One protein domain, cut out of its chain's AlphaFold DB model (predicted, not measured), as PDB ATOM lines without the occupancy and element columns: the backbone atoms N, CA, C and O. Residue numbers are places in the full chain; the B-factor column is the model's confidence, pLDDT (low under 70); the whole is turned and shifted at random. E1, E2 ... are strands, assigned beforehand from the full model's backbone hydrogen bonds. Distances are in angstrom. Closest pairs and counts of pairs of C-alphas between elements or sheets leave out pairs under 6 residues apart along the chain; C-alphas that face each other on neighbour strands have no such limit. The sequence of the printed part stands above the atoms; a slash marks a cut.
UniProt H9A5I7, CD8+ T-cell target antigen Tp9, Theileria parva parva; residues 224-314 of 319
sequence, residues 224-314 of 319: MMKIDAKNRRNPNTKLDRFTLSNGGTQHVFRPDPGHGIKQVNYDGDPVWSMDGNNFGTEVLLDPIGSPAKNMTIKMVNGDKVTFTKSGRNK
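Overview. This is residues 224 to 314 of the 319 residues of the protein "CD8+ T-cell target antigen Tp9" of Theileria parva parva (UniProt H9A5I7). A twisted wall of five strands, E2 E3 E6 E7 E8, has a small sheet, E1 E4 E5, over part of one face: a sandwich, two sheets face to face, their strands at 23 degrees. The sheets come close where E4 meets the beginning of E6. The printed part has 91 residues, no named helix and eight strands, E1 to E8 in order; the large sheet is antiparallel, the small one mixed, the class all strand. It is compact, with a radius of gyration of the C-alphas of 12.5 A, and spans 35 by 25 by 23 A.

Along the chain. Find C-alpha 224 at (-10.229, 2.802, -21.781); from there E1 runs to residue 228. Next come E2, residues 237 to 243, 19.7 A long, and E3, 249 to 255, 20.0 A. E4, 259 to 266, 19.5 A, bends by 66 degrees at residue 262, and E5 takes 269 to 273. E6, 280 to 288, measures 20.3 A, and E7, 293 to 299, 19.5 A. E8, 304 to 309, ends at C-alpha 309, (-23.039, 24.939, -21.720).

Arrangement. Begin at edge strand E2, in a hairpin with E3: N 240 and O 252 are 2.9 A apart. E3 is antiparallel to E6, with N 253 and O 283 at 2.8 A. E6, E7 and E8 form a meander, each strand the antiparallel neighbour of the one before; see N 284 and O 296, 2.8 A, then N 295 and O 307, 2.7 A. In the small sheet E1 is parallel to E4, with N 227 and O 263 at 3.0 A, and E4 and E5 form a hairpin, with N 264 and O 272 at 2.9 A. Between the sheets, the closest C-alphas of E4 and E6, Ile 261 and Gly 280, are 4.6 A apart. E2 and E5 are apart.

Size, cuts and confidence. The farthest C-alphas, Gly 247 and Gly 276, are 37.9 A apart. The printed part has no cut and no long link. Mean pLDDT of the printed part is 95.2, and no printed residue is under 70.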
ATOM      1  N   MET A 224      -9.640   1.560 -22.275       95.19
ATOM      2  CA  MET A 224     -10.229   2.802 -21.781       95.19
ATOM      3  C   MET A 224      -9.483   4.043 -22.283       95.19
ATOM      4  O   MET A 224      -8.324   4.277 -21.925       95.19
ATOM      5  N   MET A 225     -10.179   4.906 -23.018       96.44
ATOM      6  CA  MET A 225      -9.616   6.087 -23.681       96.44
ATOM      7  C   MET A 225     -10.232   7.406 -23.207       96.44
ATOM      8  O   MET A 225     -11.327   7.452 -22.644       96.44
ATOM      9  N   LYS A 226      -9.504   8.497 -23.455       97.75
ATOM     10  CA  LYS A 226      -9.995   9.869 -23.292       97.75
ATOM     11  C   LYS A 226     -10.239  10.459 -24.674       97.75
ATOM     12  O   LYS A 226      -9.435  10.218 -25.572       97.75
ATOM     13  N   ILE A 227     -11.295  11.245 -24.825       98.12
ATOM     14  CA  ILE A 227     -11.557  11.988 -26.061       98.12
ATOM     15  C   ILE A 227     -11.707  13.477 -25.771       98.12
ATOM     16  O   ILE A 227     -12.092  13.859 -24.668       98.12
ATOM     17  N   ASP A 228     -11.455  14.310 -26.773       97.81
ATOM     18  CA  ASP A 228     -11.840  15.717 -26.769       97.81
ATOM     19  C   ASP A 228     -12.948  15.939 -27.802       97.81
ATOM     20  O   ASP A 228     -12.742  15.767 -29.003       97.81
ATOM     21  N   ALA A 229     -14.137  16.321 -27.337       96.81
ATOM     22  CA  ALA A 229     -15.316  16.486 -28.181       96.81
ATOM     23  C   ALA A 229     -15.248  17.728 -29.095       96.81
ATOM     24  O   ALA A 229     -16.000  17.823 -30.069       96.81
ATOM     25  N   LYS A 230     -14.359  18.692 -28.809       94.81
ATOM     26  CA  LYS A 230     -14.083  19.828 -29.702       94.81
ATOM     27  C   LYS A 230     -13.127  19.412 -30.820       94.81
ATOM     28  O   LYS A 230     -13.275  19.880 -31.954       94.81
ATOM     29  N   ASN A 231     -12.175  18.527 -30.525       95.19
ATOM     30  CA  ASN A 231     -11.286  17.958 -31.528       95.19
ATOM     31  C   ASN A 231     -12.032  16.938 -32.404       95.19
ATOM     32  O   ASN A 231     -12.650  15.991 -31.932       95.19
ATOM     33  N   ARG A 232     -11.958  17.104 -33.725       93.56
ATOM     34  CA  ARG A 232     -12.591  16.174 -34.675       93.56
ATOM     35  C   ARG A 232     -11.811  14.872 -34.844       93.56
ATOM     36  O   ARG A 232     -12.361  13.908 -35.365       93.56
ATOM     37  N   ARG A 233     -10.531  14.858 -34.469       94.81
ATOM     38  CA  ARG A 233      -9.637  13.706 -34.595       94.81
ATOM     39  C   ARG A 233      -9.327  13.162 -33.209       94.81
ATOM     40  O   ARG A 233      -8.429  13.661 -32.538       94.81
ATOM     41  N   ASN A 234     -10.067  12.136 -32.814       95.81
ATOM     42  CA  ASN A 234      -9.781  11.351 -31.621       95.81
ATOM     43  C   ASN A 234      -9.269   9.976 -32.078       95.81
ATOM     44  O   ASN A 234      -9.924   9.366 -32.925       95.81
ATOM     45  N   PRO A 235      -8.110   9.498 -31.588       94.56
ATOM     46  CA  PRO A 235      -7.645   8.142 -31.875       94.56
ATOM     47  C   PRO A 235      -8.705   7.111 -31.488       94.56
ATOM     48  O   PRO A 235      -9.457   7.347 -30.544       94.56
ATOM     49  N   ASN A 236      -8.759   5.986 -32.197       96.12
ATOM     50  CA  ASN A 236      -9.645   4.850 -31.906       96.12
ATOM     51  C   ASN A 236     -11.137   5.227 -31.786       96.12
ATOM     52  O   ASN A 236     -11.881   4.667 -30.979       96.12
ATOM     53  N   THR A 237     -11.553   6.261 -32.523       97.19
ATOM     54  CA  THR A 237     -12.914   6.799 -32.524       97.19
ATOM     55  C   THR A 237     -13.347   7.096 -33.952       97.19
ATOM     56  O   THR A 237     -12.649   7.790 -34.695       97.19
ATOM     57  N   LYS A 238     -14.569   6.708 -34.298       97.00
ATOM     58  CA  LYS A 238     -15.272   7.188 -35.481       97.00
ATOM     59  C   LYS A 238     -16.061   8.459 -35.162       97.00
ATOM     60  O   LYS A 238     -16.827   8.500 -34.200       97.00
ATOM     61  N   LEU A 239     -15.911   9.486 -35.999       97.44
ATOM     62  CA  LEU A 239     -16.735  10.696 -35.967       97.44
ATOM     63  C   LEU A 239     -17.782  10.649 -37.085       97.44
ATOM     64  O   LEU A 239     -17.442  10.758 -38.262       97.44
ATOM     65  N   ASP A 240     -19.052  10.583 -36.703       96.81
ATOM     66  CA  ASP A 240     -20.183  10.781 -37.602       96.81
ATOM     67  C   ASP A 240     -20.704  12.222 -37.478       96.81
ATOM     68  O   ASP A 240     -20.799  12.788 -36.386       96.81
ATOM     69  N   ARG A 241     -21.010  12.849 -38.619       95.81
ATOM     70  CA  ARG A 241     -21.480  14.239 -38.687       95.81
ATOM     71  C   ARG A 241     -22.861  14.272 -39.308       95.81
ATOM     72  O   ARG A 241     -23.050  13.740 -40.397       95.81
ATOM     73  N   PHE A 242     -23.783  14.949 -38.639       94.00
ATOM     74  CA  PHE A 242     -25.163  15.063 -39.087       94.00
ATOM     75  C   PHE A 242     -25.531  16.527 -39.244       94.00
ATOM     76  O   PHE A 242     -25.261  17.340 -38.359       94.00
ATOM     77  N   THR A 243     -26.161  16.859 -40.364       93.31
ATOM     78  CA  THR A 243     -26.821  18.149 -40.552       93.31
ATOM     79  C   THR A 243     -28.285  17.972 -40.186       93.31
ATOM     80  O   THR A 243     -28.978  17.127 -40.746       93.31
ATOM     81  N   LEU A 244     -28.740  18.741 -39.208       87.44
ATOM     82  CA  LEU A 244     -30.128  18.793 -38.781       87.44
ATOM     83  C   LEU A 244     -30.961  19.594 -39.782       87.44
ATOM     84  O   LEU A 244     -30.447  20.455 -40.498       87.44
ATOM     85  N   SER A 245     -32.274  19.376 -39.765       87.44
ATOM     86  CA  SER A 245     -33.236  20.108 -40.600       87.44
ATOM     87  C   SER A 245     -33.195  21.627 -40.397       87.44
ATOM     88  O   SER A 245     -33.475  22.378 -41.323       87.44
ATOM     89  N   ASN A 246     -32.794  22.092 -39.210       86.06
ATOM     90  CA  ASN A 246     -32.620  23.512 -38.897       86.06
ATOM     91  C   ASN A 246     -31.270  24.100 -39.369       86.06
ATOM     92  O   ASN A 246     -30.919  25.210 -38.977       86.06
ATOM     93  N   GLY A 247     -30.480  23.354 -40.151       84.81
ATOM     94  CA  GLY A 247     -29.146  23.753 -40.615       84.81
ATOM     95  C   GLY A 247     -28.034  23.606 -39.567       84.81
ATOM     96  O   GLY A 247     -26.858  23.786 -39.885       84.81
ATOM     97  N   GLY A 248     -28.370  23.249 -38.325       88.19
ATOM     98  CA  GLY A 248     -27.397  22.944 -37.281       88.19
ATOM     99  C   GLY A 248     -26.597  21.684 -37.608       88.19
ATOM    100  O   GLY A 248     -27.094  20.758 -38.238       88.19
ATOM    101  N   THR A 249     -25.343  21.625 -37.171       93.94
ATOM    102  CA  THR A 249     -24.521  20.411 -37.292       93.94
ATOM    103  C   THR A 249     -24.386  19.740 -35.931       93.94
ATOM    104  O   THR A 249     -24.202  20.428 -34.927       93.94
ATOM    105  N   GLN A 250     -24.431  18.412 -35.897       95.44
ATOM    106  CA  GLN A 250     -24.120  17.592 -34.730       95.44
ATOM    107  C   GLN A 250     -22.923  16.695 -35.023       95.44
ATOM    108  O   GLN A 250     -22.730  16.238 -36.154       95.44
ATOM    109  N   HIS A 251     -22.123  16.439 -33.994       97.06
ATOM    110  CA  HIS A 251     -21.042  15.463 -34.028       97.06
ATOM    111  C   HIS A 251     -21.378  14.304 -33.101       97.06
ATOM    112  O   HIS A 251     -21.798  14.531 -31.970       97.06
ATOM    113  N   VAL A 252     -21.154  13.081 -33.568       98.00
ATOM    114  CA  VAL A 252     -21.299  11.866 -32.769       98.00
ATOM    115  C   VAL A 252     -19.996  11.088 -32.825       98.00
ATOM    116  O   VAL A 252     -19.546  10.691 -33.898       98.00
ATOM    117  N   PHE A 253     -19.385  10.891 -31.667       98.31
ATOM    118  CA  PHE A 253     -18.161  10.125 -31.489       98.31
ATOM    119  C   PHE A 253     -18.508   8.724 -30.992       98.31
ATOM    120  O   PHE A 253     -19.202   8.582 -29.983       98.31
ATOM    121  N   ARG A 254     -18.012   7.702 -31.689       98.00
ATOM    122  CA  ARG A 254     -18.193   6.287 -31.344       98.00
ATOM    123  C   ARG A 254     -16.829   5.614 -31.245       98.00
ATOM    124  O   ARG A 254     -16.081   5.702 -32.216       98.00
ATOM    125  N   PRO A 255     -16.480   4.982 -30.115       97.38
ATOM    126  CA  PRO A 255     -15.244   4.220 -30.004       97.38
ATOM    127  C   PRO A 255     -15.201   3.092 -31.028       97.38
ATOM    128  O   PRO A 255     -16.234   2.499 -31.352       97.38
ATOM    129  N   ASP A 256     -14.003   2.780 -31.503       96.19
ATOM    130  CA  ASP A 256     -13.782   1.584 -32.303       96.19
ATOM    131  C   ASP A 256     -14.037   0.322 -31.453       96.19
ATOM    132  O   ASP A 256     -13.934   0.365 -30.220       96.19
ATOM    133  N   PRO A 257     -14.370  -0.826 -32.070       93.56
ATOM    134  CA  PRO A 257     -14.558  -2.077 -31.340       93.56
ATOM    135  C   PRO A 257     -13.395  -2.372 -30.381       93.56
ATOM    136  O   PRO A 257     -12.228  -2.150 -30.705       93.56
ATOM    137  N   GLY A 258     -13.720  -2.846 -29.176       92.94
ATOM    138  CA  GLY A 258     -12.732  -3.097 -28.123       92.94
ATOM    139  C   GLY A 258     -12.285  -1.856 -27.342       92.94
ATOM    140  O   GLY A 258     -11.432  -1.990 -26.472       92.94
ATOM    141  N   HIS A 259     -12.860  -0.675 -27.591       95.38
ATOM    142  CA  HIS A 259     -12.561   0.554 -26.851       95.38
ATOM    143  C   HIS A 259     -13.776   1.093 -26.085       95.38
ATOM    144  O   HIS A 259     -14.927   0.830 -26.433       95.38
ATOM    145  N   GLY A 260     -13.517   1.873 -25.032       96.19
ATOM    146  CA  GLY A 260     -14.545   2.538 -24.228       96.19
ATOM    147  C   GLY A 260     -14.077   3.888 -23.693       96.19
ATOM    148  O   GLY A 260     -12.900   4.074 -23.390       96.19
ATOM    149  N   ILE A 261     -14.985   4.857 -23.582       97.94
ATOM    150  CA  ILE A 261     -14.645   6.234 -23.199       97.94
ATOM    151  C   ILE A 261     -14.698   6.358 -21.680       97.94
ATOM    152  O   ILE A 261     -15.775   6.300 -21.092       97.94
ATOM    153  N   LYS A 262     -13.551   6.590 -21.039       97.44
ATOM    154  CA  LYS A 262     -13.487   6.861 -19.591       97.44
ATOM    155  C   LYS A 262     -13.534   8.345 -19.237       97.44
ATOM    156  O   LYS A 262     -13.746   8.687 -18.082       97.44
ATOM    157  N   GLN A 263     -13.264   9.230 -20.194       98.19
ATOM    158  CA  GLN A 263     -13.255  10.673 -19.962       98.19
ATOM    159  C   GLN A 263     -13.570  11.418 -21.256       98.19
ATOM    160  O   GLN A 263     -13.017  11.102 -22.314       98.19
ATOM    161  N   VAL A 264     -14.423  12.431 -21.150       98.44
ATOM    162  CA  VAL A 264     -14.743  13.355 -22.234       98.44
ATOM    163  C   VAL A 264     -14.291  14.744 -21.831       98.44
ATOM    164  O   VAL A 264     -14.764  15.315 -20.845       98.44
ATOM    165  N   ASN A 265     -13.385  15.288 -22.630       98.12
ATOM    166  CA  ASN A 265     -12.927  16.657 -22.536       98.12
ATOM    167  C   ASN A 265     -13.616  17.520 -23.590       98.12
ATOM    168  O   ASN A 265     -14.132  17.030 -24.599       98.12
ATOM    169  N   TYR A 266     -13.580  18.825 -23.380       96.81
ATOM    170  CA  TYR A 266     -13.945  19.806 -24.379       96.81
ATOM    171  C   TYR A 266     -12.943  20.951 -24.329       96.81
ATOM    172  O   TYR A 266     -12.941  21.710 -23.365       96.81
ATOM    173  N   ASP A 267     -12.156  21.113 -25.395       94.88
ATOM    174  CA  ASP A 267     -11.110  22.148 -25.463       94.88
ATOM    175  C   ASP A 267     -10.002  21.960 -24.414       94.88
ATOM    176  O   ASP A 267      -9.489  22.925 -23.858       94.88
ATOM    177  N   GLY A 268      -9.661  20.706 -24.114       94.88
ATOM    178  CA  GLY A 268      -8.709  20.319 -23.073       94.88
ATOM    179  C   GLY A 268      -9.329  20.128 -21.688       94.88
ATOM    180  O   GLY A 268      -8.828  19.303 -20.923       94.88
ATOM    181  N   ASP A 269     -10.446  20.794 -21.388       95.75
ATOM    182  CA  ASP A 269     -11.064  20.755 -20.058       95.75
ATOM    183  C   ASP A 269     -11.944  19.509 -19.861       95.75
ATOM    184  O   ASP A 269     -12.766  19.205 -20.730       95.75
ATOM    185  N   PRO A 270     -11.839  18.794 -18.724       97.12
ATOM    186  CA  PRO A 270     -12.705  17.656 -18.428       97.12
ATOM    187  C   PRO A 270     -14.160  18.096 -18.229       97.12
ATOM    188  O   PRO A 270     -14.457  18.945 -17.394       97.12
ATOM    189  N   VAL A 271     -15.078  17.482 -18.979       97.81
ATOM    190  CA  VAL A 271     -16.534  17.684 -18.842       97.81
ATOM    191  C   VAL A 271     -17.169  16.524 -18.090       97.81
ATOM    192  O   VAL A 271     -18.057  16.717 -17.265       97.81
ATOM    193  N   TRP A 272     -16.697  15.313 -18.370       98.12
ATOM    194  CA  TRP A 272     -17.182  14.094 -17.749       98.12
ATOM    195  C   TRP A 272     -16.048  13.093 -17.577       98.12
ATOM    196  O   TRP A 272     -15.188  12.960 -18.450       98.12
ATOM    197  N   SER A 273     -16.113  12.349 -16.479       97.19
ATOM    198  CA  SER A 273     -15.284  11.185 -16.208       97.19
ATOM    199  C   SER A 273     -16.182  10.035 -15.777       97.19
ATOM    200  O   SER A 273     -17.194  10.239 -15.107       97.19
ATOM    201  N   MET A 274     -15.793   8.837 -16.181       94.69
ATOM    202  CA  MET A 274     -16.403   7.584 -15.784       94.69
ATOM    203  C   MET A 274     -16.375   7.418 -14.269       94.69
ATOM    204  O   MET A 274     -15.380   7.743 -13.622       94.69
ATOM    205  N   ASP A 275     -17.467   6.873 -13.745       89.19
ATOM    206  CA  ASP A 275     -17.582   6.432 -12.363       89.19
ATOM    207  C   ASP A 275     -17.751   4.904 -12.346       89.19
ATOM    208  O   ASP A 275     -18.547   4.341 -13.111       89.19
ATOM    209  N   GLY A 276     -16.944   4.222 -11.535       87.69
ATOM    210  CA  GLY A 276     -16.868   2.760 -11.490       87.69
ATOM    211  C   GLY A 276     -16.573   2.114 -12.852       87.69
ATOM    212  O   GLY A 276     -15.589   2.450 -13.506       87.69
ATOM    213  N   ASN A 277     -17.441   1.179 -13.270       88.44
ATOM    214  CA  ASN A 277     -17.304   0.376 -14.499       88.44
ATOM    215  C   ASN A 277     -18.222   0.826 -15.659       88.44
ATOM    216  O   ASN A 277     -18.300   0.145 -16.682       88.44
ATOM    217  N   ASN A 278     -18.891   1.981 -15.546       92.88
ATOM    218  CA  ASN A 278     -19.834   2.459 -16.561       92.88
ATOM    219  C   ASN A 278     -19.192   3.453 -17.552       92.88
ATOM    220  O   ASN A 278     -19.290   4.670 -17.392       92.88
ATOM    221  N   PHE A 279     -18.505   2.935 -18.574       95.69
ATOM    222  CA  PHE A 279     -17.835   3.757 -19.590       95.69
ATOM    223  C   PHE A 279     -18.802   4.251 -20.675       95.69
ATOM    224  O   PHE A 279     -19.846   3.651 -20.943       95.69
ATOM    225  N   GLY A 280     -18.413   5.333 -21.349       97.06
ATOM    226  CA  GLY A 280     -19.133   5.898 -22.483       97.06
ATOM    227  C   GLY A 280     -18.948   5.071 -23.757       97.06
ATOM    228  O   GLY A 280     -17.834   4.680 -24.110       97.06
ATOM    229  N   THR A 281     -20.046   4.838 -24.467       97.56
ATOM    230  CA  THR A 281     -20.105   4.145 -25.766       97.56
ATOM    231  C   THR A 281     -20.446   5.086 -26.919       97.56
ATOM    232  O   THR A 281     -20.203   4.759 -28.077       97.56
ATOM    233  N   GLU A 282     -20.978   6.269 -26.624       98.12
ATOM    234  CA  GLU A 282     -21.258   7.301 -27.617       98.12
ATOM    235  C   GLU A 282     -21.214   8.680 -26.961       98.12
ATOM    236  O   GLU A 282     -21.696   8.854 -25.841       98.12
ATOM    237  N   VAL A 283     -20.663   9.667 -27.666       98.44
ATOM    238  CA  VAL A 283     -20.688  11.072 -27.245       98.44
ATOM    239  C   VAL A 283     -21.264  11.912 -28.369       98.44
ATOM    240  O   VAL A 283     -20.668  12.028 -29.438       98.44
ATOM    241  N   LEU A 284     -22.416  12.514 -28.116       98.00
ATOM    242  CA  LEU A 284     -23.095  13.432 -29.017       98.00
ATOM    243  C   LEU A 284     -22.836  14.866 -28.561       98.00
ATOM    244  O   LEU A 284     -22.986  15.176 -27.382       98.00
ATOM    245  N   LEU A 285     -22.463  15.741 -29.492       97.44
ATOM    246  CA  LEU A 285     -22.250  17.166 -29.261       97.44
ATOM    247  C   LEU A 285     -23.079  17.992 -30.252       97.44
ATOM    248  O   LEU A 285     -22.887  17.896 -31.470       97.44
ATOM    249  N   ASP A 286     -23.942  18.857 -29.727       95.06
ATOM    250  CA  ASP A 286     -24.847  19.697 -30.508       95.06
ATOM    251  C   ASP A 286     -25.115  21.061 -29.845       95.06
ATOM    252  O   ASP A 286     -24.979  21.202 -28.641       95.06
ATOM    253  N   PRO A 287     -25.479  22.105 -30.600       94.44
ATOM    254  CA  PRO A 287     -25.098  22.312 -31.985       94.44
ATOM    255  C   PRO A 287     -23.607  22.682 -32.101       94.44
ATOM    256  O   PRO A 287     -23.003  23.363 -31.261       94.44
ATOM    257  N   ILE A 288     -22.984  22.268 -33.199       93.56
ATOM    258  CA  ILE A 288     -21.640  22.698 -33.596       93.56
ATOM    259  C   ILE A 288     -21.700  24.129 -34.152       93.56
ATOM    260  O   ILE A 288     -22.690  24.537 -34.746       93.56
ATOM    261  N   GLY A 289     -20.650  24.924 -33.914       89.44
ATOM    262  CA  GLY A 289     -20.583  26.338 -34.323       89.44
ATOM    263  C   GLY A 289     -21.227  27.332 -33.347       89.44
ATOM    264  O   GLY A 289     -20.846  28.497 -33.333       89.44
ATOM    265  N   SER A 290     -22.115  26.875 -32.462       91.25
ATOM    266  CA  SER A 290     -22.692  27.712 -31.402       91.25
ATOM    267  C   SER A 290     -21.799  27.775 -30.153       91.25
ATOM    268  O   SER A 290     -21.143  26.781 -29.825       91.25
ATOM    269  N   PRO A 291     -21.766  28.904 -29.421       92.50
ATOM    270  CA  PRO A 291     -21.187  28.964 -28.082       92.50
ATOM    271  C   PRO A 291     -22.021  28.215 -27.030       92.50
ATOM    272  O   PRO A 291     -21.446  27.754 -26.045       92.50
ATOM    273  N   ALA A 292     -23.337  28.099 -27.235       95.25
ATOM    274  CA  ALA A 292     -24.223  27.290 -26.404       95.25
ATOM    275  C   ALA A 292     -24.282  25.858 -26.949       95.25
ATOM    276  O   ALA A 292     -24.429  25.675 -28.161       95.25
ATOM    277  N   LYS A 293     -24.117  24.861 -26.077       95.31
ATOM    278  CA  LYS A 293     -23.966  23.452 -26.449       95.31
ATOM    279  C   LYS A 293     -24.624  22.520 -25.449       95.31
ATOM    280  O   LYS A 293     -24.649  22.803 -24.258       95.31
ATOM    281  N   ASN A 294     -25.016  21.367 -25.949       96.50
ATOM    282  CA  ASN A 294     -25.385  20.178 -25.222       96.50
ATOM    283  C   ASN A 294     -24.396  19.075 -25.609       96.50
ATOM    284  O   ASN A 294     -23.961  18.964 -26.756       96.50
ATOM    285  N   MET A 295     -24.008  18.282 -24.626       98.00
ATOM    286  CA  MET A 295     -23.180  17.105 -24.786       98.00
ATOM    287  C   MET A 295     -23.901  15.955 -24.109       98.00
ATOM    288  O   MET A 295     -24.146  16.016 -22.912       98.00
ATOM    289  N   THR A 296     -24.241  14.915 -24.858       98.31
ATOM    290  CA  THR A 296     -24.889  13.722 -24.312       98.31
ATOM    291  C   THR A 296     -23.948  12.540 -24.427       98.31
ATOM    292  O   THR A 296     -23.451  12.244 -25.511       98.31
ATOM    293  N   ILE A 297     -23.710  11.862 -23.312       98.31
ATOM    294  CA  ILE A 297     -22.843  10.691 -23.223       98.31
ATOM    295  C   ILE A 297     -23.739   9.495 -22.950       98.31
ATOM    296  O   ILE A 297     -24.419   9.457 -21.924       98.31
ATOM    297  N   LYS A 298     -23.763   8.537 -23.876       98.06
ATOM    298  CA  LYS A 298     -24.439   7.254 -23.690       98.06
ATOM    299  C   LYS A 298     -23.455   6.271 -23.076       98.06
ATOM    300  O   LYS A 298     -22.359   6.092 -23.603       98.06
ATOM    301  N   MET A 299     -23.853   5.622 -21.996       96.44
ATOM    302  CA  MET A 299     -23.029   4.667 -21.267       96.44
ATOM    303  C   MET A 299     -23.270   3.229 -21.736       96.44
ATOM    304  O   MET A 299     -24.220   2.952 -22.472       96.44
ATOM    305  N   VAL A 300     -22.402   2.305 -21.323       94.50
ATOM    306  CA  VAL A 300     -22.514   0.875 -21.658       94.50
ATOM    307  C   VAL A 300     -23.773   0.226 -21.079       94.50
ATOM    308  O   VAL A 300     -24.365  -0.629 -21.733       94.50
ATOM    309  N   ASN A 301     -24.244   0.672 -19.911       92.62
ATOM    310  CA  ASN A 301     -25.499   0.194 -19.322       92.62
ATOM    311  C   ASN A 301     -26.766   0.748 -20.012       92.62
ATOM    312  O   ASN A 301     -27.875   0.389 -19.631       92.62
ATOM    313  N   GLY A 302     -26.612   1.608 -21.025       93.69
ATOM    314  CA  GLY A 302     -27.711   2.236 -21.758       93.69
ATOM    315  C   GLY A 302     -28.123   3.615 -21.238       93.69
ATOM    316  O   GLY A 302     -28.810   4.335 -21.971       93.69
ATOM    317  N   ASP A 303     -27.660   4.014 -20.049       95.56
ATOM    318  CA  ASP A 303     -27.960   5.319 -19.463       95.56
ATOM    319  C   ASP A 303     -27.372   6.459 -20.290       95.56
ATOM    320  O   ASP A 303     -26.409   6.300 -21.050       95.56
ATOM    321  N   LYS A 304     -27.951   7.647 -20.120       97.38
ATOM    322  CA  LYS A 304     -27.473   8.870 -20.756       97.38
ATOM    323  C   LYS A 304     -27.251   9.943 -19.713       97.38
ATOM    324  O   LYS A 304     -28.100  10.169 -18.859       97.38
ATOM    325  N   VAL A 305     -26.129  10.637 -19.835       97.38
ATOM    326  CA  VAL A 305     -25.855  11.849 -19.069       97.38
ATOM    327  C   VAL A 305     -25.725  13.006 -20.038       97.38
ATOM    328  O   VAL A 305     -24.964  12.921 -21.004       97.38
ATOM    329  N   THR A 306     -26.446  14.090 -19.770       98.06
ATOM    330  CA  THR A 306     -26.399  15.301 -20.586       98.06
ATOM    331  C   THR A 306     -25.743  16.433 -19.809       98.06
ATOM    332  O   THR A 306     -26.072  16.707 -18.658       98.06
ATOM    333  N   PHE A 307     -24.805  17.104 -20.463       98.19
ATOM    334  CA  PHE A 307     -24.143  18.304 -19.992       98.19
ATOM    335  C   PHE A 307     -24.500  19.458 -20.910       98.19
ATOM    336  O   PHE A 307     -24.479  19.327 -22.130       98.19
ATOM    337  N   THR A 308     -24.774  20.614 -20.331       97.75
ATOM    338  CA  THR A 308     -25.130  21.822 -21.072       97.75
ATOM    339  C   THR A 308     -24.134  22.925 -20.782       97.75
ATOM    340  O   THR A 308     -23.687  23.094 -19.648       97.75
ATOM    341  N   LYS A 309     -23.834  23.722 -21.796       96.25
ATOM    342  CA  LYS A 309     -23.039  24.939 -21.720       96.25
ATOM    343  C   LYS A 309     -23.864  26.059 -22.327       96.25
ATOM    344  O   LYS A 309     -24.183  26.016 -23.509       96.25
ATOM    345  N   SER A 310     -24.203  27.071 -21.537       95.56
ATOM    346  CA  SER A 310     -25.094  28.157 -21.970       95.56
ATOM    347  C   SER A 310     -24.427  29.184 -22.892       95.56
ATOM    348  O   SER A 310     -25.109  29.993 -23.514       95.56
ATOM    349  N   GLY A 311     -23.095  29.172 -23.012       93.25
ATOM    350  CA  GLY A 311     -22.380  30.127 -23.849       93.25
ATOM    351  C   GLY A 311     -20.859  30.022 -23.783       93.25
ATOM    352  O   GLY A 311     -20.276  29.148 -23.137       93.25
ATOM    353  N   ARG A 312     -20.186  30.959 -24.459       91.88
ATOM    354  CA  ARG A 312     -18.722  31.022 -24.506       91.88
ATOM    355  C   ARG A 312     -18.188  31.285 -23.099       91.88
ATOM    356  O   ARG A 312     -18.727  32.126 -22.386       91.88
ATOM    357  N   ASN A 313     -17.136  30.562 -22.715       90.88
ATOM    358  CA  ASN A 313     -16.490  30.657 -21.399       90.88
ATOM    359  C   ASN A 313     -17.433  30.407 -20.207       90.88
ATOM    360  O   ASN A 313     -17.106  30.760 -19.079       90.88
ATOM    361  N   LYS A 314     -18.609  29.814 -20.440       95.00
ATOM    362  CA  LYS A 314     -19.475  29.324 -19.368       95.00
ATOM    363  C   LYS A 314     -19.079  27.895 -18.993       95.00
ATOM    364  O   LYS A 314     -18.644  27.150 -19.885       95.00
TER     365      LYS A 314